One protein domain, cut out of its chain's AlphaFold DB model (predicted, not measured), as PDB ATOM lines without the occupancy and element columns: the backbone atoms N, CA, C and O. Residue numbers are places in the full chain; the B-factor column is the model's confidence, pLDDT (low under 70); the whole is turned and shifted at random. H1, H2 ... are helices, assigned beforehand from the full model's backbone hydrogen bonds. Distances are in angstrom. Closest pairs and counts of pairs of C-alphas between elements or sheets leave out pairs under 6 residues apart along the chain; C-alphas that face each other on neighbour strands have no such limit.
ATOM      1  N   ASN A  40      78.659 232.457 165.549       84.62
ATOM      2  CA  ASN A  40      80.064 232.790 165.368       84.62
ATOM      3  C   ASN A  40      80.664 233.660 166.481       84.62
ATOM      4  O   ASN A  40      81.876 233.807 166.499       84.62
ATOM      5  N   SER A  41      79.894 234.254 167.389       89.00
ATOM      6  CA  SER A  41      80.435 234.974 168.551       89.00
ATOM      7  C   SER A  41      80.654 234.065 169.759       89.00
ATOM      8  O   SER A  41      81.277 234.489 170.730       89.00
ATOM      9  N   LEU A  42      80.192 232.811 169.703       91.31
ATOM     10  CA  LEU A  42      80.388 231.864 170.793       91.31
ATOM     11  C   LEU A  42      81.884 231.553 171.005       91.31
ATOM     12  O   LEU A  42      82.660 231.523 170.038       91.31
ATOM     13  N   PRO A  43      82.298 231.274 172.255       92.81
ATOM     14  CA  PRO A  43      83.598 230.689 172.560       92.81
ATOM     15  C   PRO A  43      83.828 229.376 171.802       92.81
ATOM     16  O   PRO A  43      82.885 228.634 171.499       92.81
ATOM     17  N   ASN A  44      85.093 229.075 171.502       91.50
ATOM     18  CA  ASN A  44      85.453 227.897 170.710       91.50
ATOM     19  C   ASN A  44      85.019 226.594 171.396       91.50
ATOM     20  O   ASN A  44      84.606 225.661 170.717       91.50
ATOM     21  N   GLU A  45      85.033 226.546 172.726       90.50
ATOM     22  CA  GLU A  45      84.654 225.384 173.533       90.50
ATOM     23  C   GLU A  45      83.169 225.036 173.360       90.50
ATOM     24  O   GLU A  45      82.802 223.862 173.283       90.50
ATOM     25  N   LEU A  46      82.305 226.053 173.267       91.25
ATOM     26  CA  LEU A  46      80.874 225.856 173.025       91.25
ATOM     27  C   LEU A  46      80.611 225.474 171.570       91.25
ATOM     28  O   LEU A  46      79.841 224.548 171.316       91.25
ATOM     29  N   LEU A  47      81.293 226.129 170.625       90.44
ATOM     30  CA  LEU A  47      81.232 225.764 169.209       90.44
ATOM     31  C   LEU A  47      81.631 224.302 169.004       90.44
ATOM     32  O   LEU A  47      80.906 223.574 168.339       90.44
ATOM     33  N   ILE A  48      82.716 223.834 169.622       88.88
ATOM     34  CA  ILE A  48      83.149 222.433 169.546       88.88
ATOM     35  C   ILE A  48      82.033 221.481 169.983       88.88
ATOM     36  O   ILE A  48      81.727 220.538 169.254       88.88
ATOM     37  N   LYS A  49      81.395 221.742 171.129       89.44
ATOM     38  CA  LYS A  49      80.310 220.897 171.652       89.44
ATOM     39  C   LYS A  49      79.103 220.864 170.717       89.44
ATOM     40  O   LYS A  49      78.570 219.789 170.456       89.44
ATOM     41  N   ILE A  50      78.704 222.019 170.182       88.31
ATOM     42  CA  ILE A  50      77.598 222.119 169.220       88.31
ATOM     43  C   ILE A  50      77.948 221.345 167.945       88.31
ATOM     44  O   ILE A  50      77.177 220.498 167.497       88.31
ATOM     45  N   LEU A  51      79.134 221.582 167.378       86.81
ATOM     46  CA  LEU A  51      79.573 220.947 166.136       86.81
ATOM     47  C   LEU A  51      79.721 219.430 166.304       86.81
ATOM     48  O   LEU A  51      79.312 218.688 165.416       86.81
ATOM     49  N   ALA A  52      80.215 218.948 167.446       83.88
ATOM     50  CA  ALA A  52      80.273 217.518 167.748       83.88
ATOM     51  C   ALA A  52      78.880 216.868 167.713       83.88
ATOM     52  O   ALA A  52      78.737 215.767 167.186       83.88
ATOM     53  N   GLN A  53      77.839 217.566 168.181       82.69
ATOM     54  CA  GLN A  53      76.459 217.075 168.109       82.69
ATOM     55  C   GLN A  53      75.879 217.091 166.689       82.69
ATOM     56  O   GLN A  53      75.061 216.235 166.353       82.69
ATOM     57  N   THR A  54      76.326 218.004 165.818       80.56
ATOM     58  CA  THR A  54      75.846 218.040 164.422       80.56
ATOM     59  C   THR A  54      76.240 216.804 163.619       80.56
ATOM     60  O   THR A  54      75.568 216.482 162.639       80.56
ATOM     61  N   TRP A  55      77.280 216.073 164.043       72.25
ATOM     62  CA  TRP A  55      77.683 214.839 163.371       72.25
ATOM     63  C   TRP A  55      76.566 213.790 163.366       72.25
ATOM     64  O   TRP A  55      76.385 213.088 162.374       72.25
ATOM     65  N   PHE A  56      75.782 213.712 164.442       67.19
ATOM     66  CA  PHE A  56      74.766 212.679 164.661       67.19
ATOM     67  C   PHE A  56      73.505 212.857 163.803       67.19
ATOM     68  O   PHE A  56      72.659 211.964 163.732       67.19
ATOM     69  N   VAL A  57      73.360 213.998 163.125       68.62
ATOM     70  CA  VAL A  57      72.179 214.278 162.314       68.62
ATOM     71  C   VAL A  57      72.311 213.559 160.965       68.62
ATOM     72  O   VAL A  57      72.978 214.025 160.038       68.62
ATOM     73  N   LYS A  58      71.664 212.386 160.871       59.03
ATOM     74  CA  LYS A  58      71.674 211.460 159.717       59.03
ATOM     75  C   LYS A  58      71.359 212.123 158.372       59.03
ATOM     76  O   LYS A  58      71.850 211.670 157.342       59.03
ATOM     77  N   GLU A  59      70.579 213.200 158.370       57.38
ATOM     78  CA  GLU A  59      70.179 213.930 157.158       57.38
ATOM     79  C   GLU A  59      71.366 214.594 156.439       57.38
ATOM     80  O   GLU A  59      71.349 214.734 155.215       57.38
ATOM     81  N   TYR A  60      72.447 214.911 157.158       52.91
ATOM     82  CA  TYR A  60      73.665 215.485 156.574       52.91
ATOM     83  C   TYR A  60      74.698 214.431 156.146       52.91
ATOM     84  O   TYR A  60      75.725 214.787 155.568       52.91
ATOM     85  N   GLN A  61      74.430 213.144 156.392       53.94
ATOM     86  CA  GLN A  61      75.339 212.022 156.122       53.94
ATOM     87  C   GLN A  61      75.043 211.318 154.786       53.94
ATOM     88  O   GLN A  61      75.276 210.117 154.633       53.94
ATOM     89  N   THR A  62      74.522 212.032 153.783       52.03
ATOM     90  CA  THR A  62      74.453 211.455 152.435       52.03
ATOM     91  C   THR A  62      75.875 211.131 151.958       52.03
ATOM     92  O   THR A  62      76.782 211.956 152.023       52.03
ATOM     93  N   ALA A  63      76.068 209.876 151.533       49.91
ATOM     94  CA  ALA A  63      77.298 209.068 151.588       49.91
ATOM     95  C   ALA A  63      78.555 209.556 150.822       49.91
ATOM     96  O   ALA A  63      79.467 208.770 150.562       49.91
ATOM     97  N   SER A  64      78.635 210.825 150.424       49.66
ATOM     98  CA  SER A  64      79.744 211.364 149.631       49.66
ATOM     99  C   SER A  64      80.153 212.797 149.986       49.66
ATOM    100  O   SER A  64      81.158 213.271 149.445       49.66
ATOM    101  N   SER A  65      79.422 213.515 150.837       50.56
ATOM    102  CA  SER A  65      79.770 214.892 151.183       50.56
ATOM    103  C   SER A  65      80.609 214.924 152.458       50.56
ATOM    104  O   SER A  65      80.285 214.319 153.475       50.56
ATOM    105  N   ARG A  66      81.724 215.660 152.411       56.50
ATOM    106  CA  ARG A  66      82.367 216.182 153.627       56.50
ATOM    107  C   ARG A  66      81.287 216.791 154.534       56.50
ATOM    108  O   ARG A  66      80.352 217.367 153.974       56.50
ATOM    109  N   PRO A  67      81.431 216.744 155.875       62.34
ATOM    110  CA  PRO A  67      80.486 217.411 156.765       62.34
ATOM    111  C   PRO A  67      80.324 218.854 156.283       62.34
ATOM    112  O   PRO A  67      81.303 219.608 156.243       62.34
ATOM    113  N   SER A  68      79.113 219.211 155.838       71.69
ATOM    114  CA  SER A  68      78.793 220.526 155.248       71.69
ATOM    115  C   SER A  68      79.235 221.671 156.163       71.69
ATOM    116  O   SER A  68      79.651 222.734 155.715       71.69
ATOM    117  N   VAL A  69      79.258 221.377 157.457       77.62
ATOM    118  CA  VAL A  69      79.762 222.168 158.571       77.62
ATOM    119  C   VAL A  69      81.177 222.734 158.339       77.62
ATOM    120  O   VAL A  69      81.430 223.900 158.630       77.62
ATOM    121  N   ALA A  70      82.097 221.975 157.730       78.56
ATOM    122  CA  ALA A  70      83.458 222.447 157.430       78.56
ATOM    123  C   ALA A  70      83.528 223.416 156.226       78.56
ATOM    124  O   ALA A  70      84.588 223.985 155.922       78.56
ATOM    125  N   LEU A  71      82.421 223.588 155.500       80.25
ATOM    126  CA  LEU A  71      82.304 224.493 154.357       80.25
ATOM    127  C   LEU A  71      81.679 225.843 154.730       80.25
ATOM    128  O   LEU A  71      81.822 226.775 153.948       80.25
ATOM    129  N   VAL A  72      81.072 225.969 155.918       85.69
ATOM    130  CA  VAL A  72      80.346 227.175 156.356       85.69
ATOM    131  C   VAL A  72      81.256 228.403 156.408       85.69
ATOM    132  O   VAL A  72      80.980 229.412 155.769       85.69
ATOM    133  N   CYS A  73      82.364 228.331 157.151       89.56
ATOM    134  CA  CYS A  73      83.342 229.415 157.218       89.56
ATOM    135  C   CYS A  73      84.738 228.899 157.607       89.56
ATOM    136  O   CYS A  73      84.911 227.747 158.021       89.56
ATOM    137  N   SER A  74      85.756 229.752 157.467       90.44
ATOM    138  CA  SER A  74      87.147 229.426 157.814       90.44
ATOM    139  C   SER A  74      87.322 229.092 159.298       90.44
ATOM    140  O   SER A  74      88.031 228.139 159.620       90.44
ATOM    141  N   ARG A  75      86.635 229.813 160.195       91.88
ATOM    142  CA  ARG A  75      86.703 229.570 161.643       91.88
ATOM    143  C   ARG A  75      86.170 228.190 162.014       91.88
ATOM    144  O   ARG A  75      86.845 227.454 162.722       91.88
ATOM    145  N   TRP A  76      85.007 227.808 161.491       91.31
ATOM    146  CA  TRP A  76      84.417 226.489 161.748       91.31
ATOM    147  C   TRP A  76      85.307 225.369 161.226       91.31
ATOM    148  O   TRP A  76      85.507 224.367 161.904       91.31
ATOM    149  N   ARG A  77      85.906 225.569 160.049       89.75
ATOM    150  CA  ARG A  77      86.880 224.633 159.491       89.75
ATOM    151  C   ARG A  77      88.110 224.472 160.382       89.75
ATOM    152  O   ARG A  77      88.549 223.342 160.552       89.75
ATOM    153  N   SER A  78      88.652 225.563 160.931       91.19
ATOM    154  CA  SER A  78      89.774 225.495 161.879       91.19
ATOM    155  C   SER A  78      89.371 224.714 163.125       91.19
ATOM    156  O   SER A  78      89.995 223.713 163.435       91.19
ATOM    157  N   ILE A  79      88.253 225.090 163.753       90.56
ATOM    158  CA  ILE A  79      87.754 224.444 164.975       90.56
ATOM    159  C   ILE A  79      87.534 222.941 164.766       90.56
ATOM    160  O   ILE A  79      87.962 222.134 165.584       90.56
ATOM    161  N   ILE A  80      86.898 222.547 163.661       89.06
ATOM    162  CA  ILE A  80      86.682 221.134 163.328       89.06
ATOM    163  C   ILE A  80      88.008 220.415 163.090       89.06
ATOM    164  O   ILE A  80      88.190 219.287 163.543       89.06
ATOM    165  N   ASN A  81      88.930 221.046 162.365       86.12
ATOM    166  CA  ASN A  81      90.237 220.457 162.114       86.12
ATOM    167  C   ASN A  81      91.058 220.314 163.392       86.12
ATOM    168  O   ASN A  81      91.846 219.390 163.430       86.12
ATOM    169  N   ASP A  82      90.865 221.154 164.405       87.75
ATOM    170  CA  ASP A  82      91.604 221.087 165.673       87.75
ATOM    171  C   ASP A  82      90.897 220.199 166.717       87.75
ATOM    172  O   ASP A  82      91.496 219.759 167.696       87.75
ATOM    173  N   CYS A  83      89.614 219.889 166.513       86.81
ATOM    174  CA  CYS A  83      88.813 219.120 167.455       86.81
ATOM    175  C   CYS A  83      88.901 217.609 167.193       86.81
ATOM    176  O   CYS A  83      88.185 217.055 166.356       86.81
ATOM    177  N   SER A  84      89.731 216.903 167.962       84.75
ATOM    178  CA  SER A  84      89.810 215.436 167.896       84.75
ATOM    179  C   SER A  84      88.500 214.739 168.282       84.75
ATOM    180  O   SER A  84      88.189 213.686 167.732       84.75
ATOM    181  N   GLU A  85      87.720 215.319 169.200       81.81
ATOM    182  CA  GLU A  85      86.450 214.749 169.676       81.81
ATOM    183  C   GLU A  85      85.400 214.675 168.564       81.81
ATOM    184  O   GLU A  85      84.703 213.670 168.450       81.81
ATOM    185  N   PHE A  86      85.347 215.690 167.698       83.75
ATOM    186  CA  PHE A  86      84.459 215.723 166.536       83.75
ATOM    187  C   PHE A  86      84.723 214.537 165.600       83.75
ATOM    188  O   PHE A  86      83.807 213.812 165.215       83.75
ATOM    189  N   TRP A  87      85.995 214.281 165.277       82.94
ATOM    190  CA  TRP A  87      86.372 213.156 164.420       82.94
ATOM    191  C   TRP A  87      86.213 211.803 165.118       82.94
ATOM    192  O   TRP A  87      85.829 210.824 164.478       82.94
ATOM    193  N   ALA A  88      86.483 211.738 166.424       83.25
ATOM    194  CA  ALA A  88      86.301 210.526 167.214       83.25
ATOM    195  C   ALA A  88      84.822 210.127 167.312       83.25
ATOM    196  O   ALA A  88      84.512 208.946 167.165       83.25
ATOM    197  N   ALA A  89      83.916 211.091 167.504       78.25
ATOM    198  CA  ALA A  89      82.473 210.860 167.464       78.25
ATOM    199  C   ALA A  89      82.062 210.264 166.112       78.25
ATOM    200  O   ALA A  89      81.397 209.229 166.066       78.25
ATOM    201  N   GLY A  90      82.571 210.831 165.015       74.94
ATOM    202  CA  GLY A  90      82.254 210.317 163.690       74.94
ATOM    203  C   GLY A  90      82.805 208.936 163.356       74.94
ATOM    204  O   GLY A  90      82.206 208.210 162.563       74.94
ATOM    205  N   LEU A  91      83.913 208.542 163.981       75.75
ATOM    206  CA  LEU A  91      84.438 207.182 163.886       75.75
ATOM    207  C   LEU A  91      83.648 206.176 164.727       75.75
ATOM    208  O   LEU A  91      83.440 205.050 164.276       75.75
ATOM    209  N   ARG A  92      83.226 206.564 165.938       73.62
ATOM    210  CA  ARG A  92      82.476 205.690 166.859       73.62
ATOM    211  C   ARG A  92      81.123 205.284 166.293       73.62
ATOM    212  O   ARG A  92      80.734 204.130 166.437       73.62
ATOM    213  N   ASP A  93      80.460 206.199 165.600       66.00
ATOM    214  CA  ASP A  93      79.110 205.976 165.088       66.00
ATOM    215  C   ASP A  93      79.028 205.078 163.849       66.00
ATOM    216  O   ASP A  93      77.926 204.769 163.400       66.00
ATOM    217  N   GLN A  94      80.158 204.641 163.279       55.91
ATOM    218  CA  GLN A  94      80.224 203.744 162.110       55.91
ATOM    219  C   GLN A  94      79.328 204.143 160.913       55.91
ATOM    220  O   GLN A  94      79.095 203.345 160.006       55.91
ATOM    221  N   THR A  95      78.873 205.397 160.838       51.88
ATOM    222  CA  THR A  95      78.139 205.936 159.683       51.88
ATOM    223  C   THR A  95      79.054 206.396 158.557       51.88
ATOM    224  O   THR A  95      78.582 206.711 157.464       51.88
ATOM    225  N   PHE A  96      80.376 206.291 158.736       51.28
ATOM    226  CA  PHE A  96      81.223 205.904 157.615       51.28
ATOM    227  C   PHE A  96      80.848 204.479 157.240       51.28
ATOM    228  O   PHE A  96      81.544 203.528 157.586       51.28
ATOM    229  N   ILE A  97      79.722 204.338 156.542       45.16
ATOM    230  CA  ILE A  97      79.350 203.085 155.923       45.16
ATOM    231  C   ILE A  97      80.563 202.704 155.079       45.16
ATOM    232  O   ILE A  97      80.859 203.302 154.040       45.16
ATOM    233  N   PHE A  98      81.269 201.684 155.550       45.66
ATOM    234  CA  PHE A  98      82.357 200.978 154.895       45.66
ATOM    235  C   PHE A  98      81.877 200.309 153.582       45.66
ATOM    236  O   PHE A  98      82.489 199.379 153.084       45.66
ATOM    237  N   ASN A  99      80.809 200.795 152.944       38.94
ATOM    238  CA  ASN A  99      80.370 200.374 151.617       38.94
ATOM    239  C   ASN A  99      81.205 201.003 150.493       38.94
ATOM    240  O   ASN A  99      80.987 200.701 149.324       38.94
ATOM    241  N   SER A 100      82.197 201.839 150.820       42.62
ATOM    242  CA  SER A 100      83.179 202.346 149.853       42.62
ATOM    243  C   SER A 100      84.560 201.695 149.977       42.62
ATOM    244  O   SER A 100      85.562 202.325 149.647       42.62
ATOM    245  N   TRP A 101      84.648 200.402 150.335       43.09
ATOM    246  CA  TRP A 101      85.891 199.612 150.151       43.09
ATOM    247  C   TRP A 101      86.418 199.650 148.700       43.09
ATOM    248  O   TRP A 101      87.546 199.254 148.429       43.09
ATOM    249  N   SER A 102      85.630 200.178 147.761       43.81
ATOM    250  CA  SER A 102      86.039 200.482 146.395       43.81
ATOM    251  C   SER A 102      86.914 201.738 146.235       43.81
ATOM    252  O   SER A 102      87.463 201.928 145.150       43.81
ATOM    253  N   LYS A 103      87.083 202.604 147.252       47.66
ATOM    254  CA  LYS A 103      87.902 203.828 147.137       47.66
ATOM    255  C   LYS A 103      88.825 204.043 148.351       47.66
ATOM    256  O   LYS A 103      88.403 204.654 149.329       47.66
ATOM    257  N   PRO A 104      90.117 203.664 148.271       48.22
ATOM    258  CA  PRO A 104      91.102 203.877 149.345       48.22
ATOM    259  C   PRO A 104      91.336 205.356 149.724       48.22
ATOM    260  O   PRO A 104      91.964 205.653 150.736       48.22
ATOM    261  N   CYS A 105      90.817 206.307 148.943       48.97
ATOM    262  CA  CYS A 105      91.067 207.739 149.103       48.97
ATOM    263  C   CYS A 105      90.381 208.372 150.332       48.97
ATOM    264  O   CYS A 105      90.816 209.426 150.795       48.97
ATOM    265  N   THR A 106      89.300 207.788 150.856       52.09
ATOM    266  CA  THR A 106      88.571 208.344 152.015       52.09
ATOM    267  C   THR A 106      89.324 208.107 153.322       52.09
ATOM    268  O   THR A 106      89.414 209.013 154.151       52.09
ATOM    269  N   PHE A 107      89.959 206.941 153.462       49.03
ATOM    270  CA  PHE A 107      90.706 206.575 154.664       49.03
ATOM    271  C   PHE A 107      92.002 207.380 154.806       49.03
ATOM    272  O   PHE A 107      92.306 207.875 155.890       49.03
ATOM    273  N   THR A 108      92.727 207.603 153.703       56.44
ATOM    274  CA  THR A 108      93.933 208.446 153.703       56.44
ATOM    275  C   THR A 108      93.606 209.883 154.103       56.44
ATOM    276  O   THR A 108      94.353 210.497 154.862       56.44
ATOM    277  N   ASN A 109      92.465 210.416 153.651       57.62
ATOM    278  CA  ASN A 109      92.023 211.758 154.023       57.62
ATOM    279  C   ASN A 109      91.654 211.850 155.505       57.62
ATOM    280  O   ASN A 109      92.070 212.798 156.161       57.62
ATOM    281  N   LEU A 110      90.937 210.865 156.047       59.94
ATOM    282  CA  LEU A 110      90.573 210.858 157.462       59.94
ATOM    283  C   LEU A 110      91.796 210.669 158.371       59.94
ATOM    284  O   LEU A 110      91.966 211.432 159.317       59.94
ATOM    285  N   ALA A 111      92.706 209.747 158.047       60.81
ATOM    286  CA  ALA A 111      93.968 209.589 158.772       60.81
ATOM    287  C   ALA A 111      94.826 210.867 158.721       60.81
ATOM    288  O   ALA A 111      95.430 211.255 159.718       60.81
ATOM    289  N   THR A 112      94.839 211.564 157.580       62.75
ATOM    290  CA  THR A 112      95.530 212.856 157.439       62.75
ATOM    291  C   THR A 112      94.862 213.951 158.272       62.75
ATOM    292  O   THR A 112      95.562 214.755 158.881       62.75
ATOM    293  N   LEU A 113      93.528 213.988 158.327       61.53
ATOM    294  CA  LEU A 113      92.779 214.944 159.146       61.53
ATOM    295  C   LEU A 113      92.984 214.685 160.642       61.53
ATOM    296  O   LEU A 113      93.265 215.629 161.368       61.53
ATOM    297  N   LEU A 114      92.971 213.425 161.082       62.44
ATOM    298  CA  LEU A 114      93.291 213.044 162.462       62.44
ATOM    299  C   LEU A 114      94.730 213.393 162.849       62.44
ATOM    300  O   LEU A 114      94.992 213.881 163.944       62.44
ATOM    301  N   ARG A 115      95.683 213.180 161.935       63.16
ATOM    302  CA  ARG A 115      97.086 213.544 162.160       63.16
ATOM    303  C   ARG A 115      97.288 215.057 162.250       63.16
ATOM    304  O   ARG A 115      98.195 215.506 162.943       63.16
ATOM    305  N   ARG A 116      96.451 215.834 161.556       60.84
ATOM    306  CA  ARG A 116      96.437 217.301 161.632       60.84
ATOM    307  C   ARG A 116      95.738 217.808 162.893       60.84
ATOM    308  O   ARG A 116      96.226 218.772 163.466       60.84
ATOM    309  N   SER A 117      94.666 217.145 163.331       52.59
ATOM    310  CA  SER A 117      93.894 217.535 164.517       52.59
ATOM    311  C   SER A 117      94.580 217.203 165.832       52.59
ATOM    312  O   SER A 117      94.330 217.848 166.846       52.59
ATOM    313  N   SER A 118      95.472 216.212 165.834       54.62
ATOM    314  CA  SER A 118      96.220 215.836 167.025       54.62
ATOM    315  C   SER A 118      97.650 215.405 166.682       54.62
ATOM    316  O   SER A 118      97.927 214.211 166.534       54.62
TER     317      SER A 118
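Overview. This is residues 40 to 118 of the 302 residues of the protein "F-box domain-containing protein" of Polyporus brumalis (UniProt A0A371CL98). The model is an elongated group of short helices: H1 and H4 run side by side with the last residues of H1 next to the first of H4, H3 crosses H1 at nearly a right angle, and little H2 sits at the corner before H3. The longest helix, H5, folds back from a long loop, residues 93 to 104, as the second arm of a loose hairpin with H4, and reaches H3 and H4 with its last residues alone. The printed part has 79 residues with five named helices, H1 to H5 in that order along the chain, and no named strand; the class is all helix, with 46 residues in the helices. The whole is compact by its radius of gyration of the C-alphas, 12.6 A, and the C-alphas span 41 by 27 by 21 A.

Arrangement. Start with H1, residues 44 to 54, and look from it to H3, residues 74 to 82, the hub, which touches three other helices. H1 and H3 touch, their lines about perpendicular at 82 degrees; their closest C-alphas, those of Ile 48 and Ile 79, are 6.8 A apart. H2, residues 69 to 72, is close to H1 but not clearly touching, with the closest C-alphas, those of Leu 51 and Val 69, 7.7 A apart. H2 and H3 touch only at the corner by their link, and their closest C-alphas, those of Ala 70 and Arg 77, are 4.6 A apart. Next find H4, residues 84 to 92: it touches H1 at a shallow tilt of 14 degrees, the same way, and the closest C-alphas, those of Ala 52 and Phe 86, are 4.7 A apart. H3 and H4 are close but not clearly touching, at a steep tilt of 69 degrees that is only just short of about perpendicular; their closest C-alphas, those of Ile 80 and Phe 86, are 6.7 A apart. Last comes H5, residues 105 to 117, which touches H3 with residues 113 to 117 alone, about perpendicular at 88 degrees; the closest C-alphas, those of Asp 82 and Ser 117, are 4.4 A apart. H4 and H5 form a helical hairpin: they only just touch, with 3 pairs of C-alphas within 8 A, and H5 does so with residues 114 to 117 alone. They run opposite ways at a shallow tilt of 34.5 degrees, only just short of steep, and their closest C-alphas, those of Ser 84 and Ser 117, are 5.7 A apart. H5 is apart from H1 and from H2, and H2 is apart from H4. In the backbones of H1, H3, H4 and H5 you will find every O i to N i+4 pair within hydrogen-bond range, while H2, with 4 residues, is too short for such a pair.

Along the chain. Find C-alpha 44 at (85.453, 227.897, 170.710); from there H1 runs 15.1 A to Thr 54. H2 goes from Val 69 to Val 72, 5.5 A. H3 begins at C-alpha 74, (87.147, 229.426, 157.814), and runs 12.3 A to Asp 82. H4 runs 12.2 A from Ser 84 to Arg 92. H5 covers 18.5 A from Cys 105 to C-alpha 117 at (93.894, 217.535, 164.517).

Size, cuts and confidence. The two C-alphas farthest apart are those of Ser 41 and Ser 102, at 41.4 A. The printed part, residues 40 to 118, has no cut. The links from H1 to H2, 14 residues, and from H4 to H5, 12 residues, are long; those from H2 to H3 and from H3 to H4 are tight. The mean pLDDT of the printed part is 70.3, and it is under 70 in residues 56 to 67 and 93 to 118.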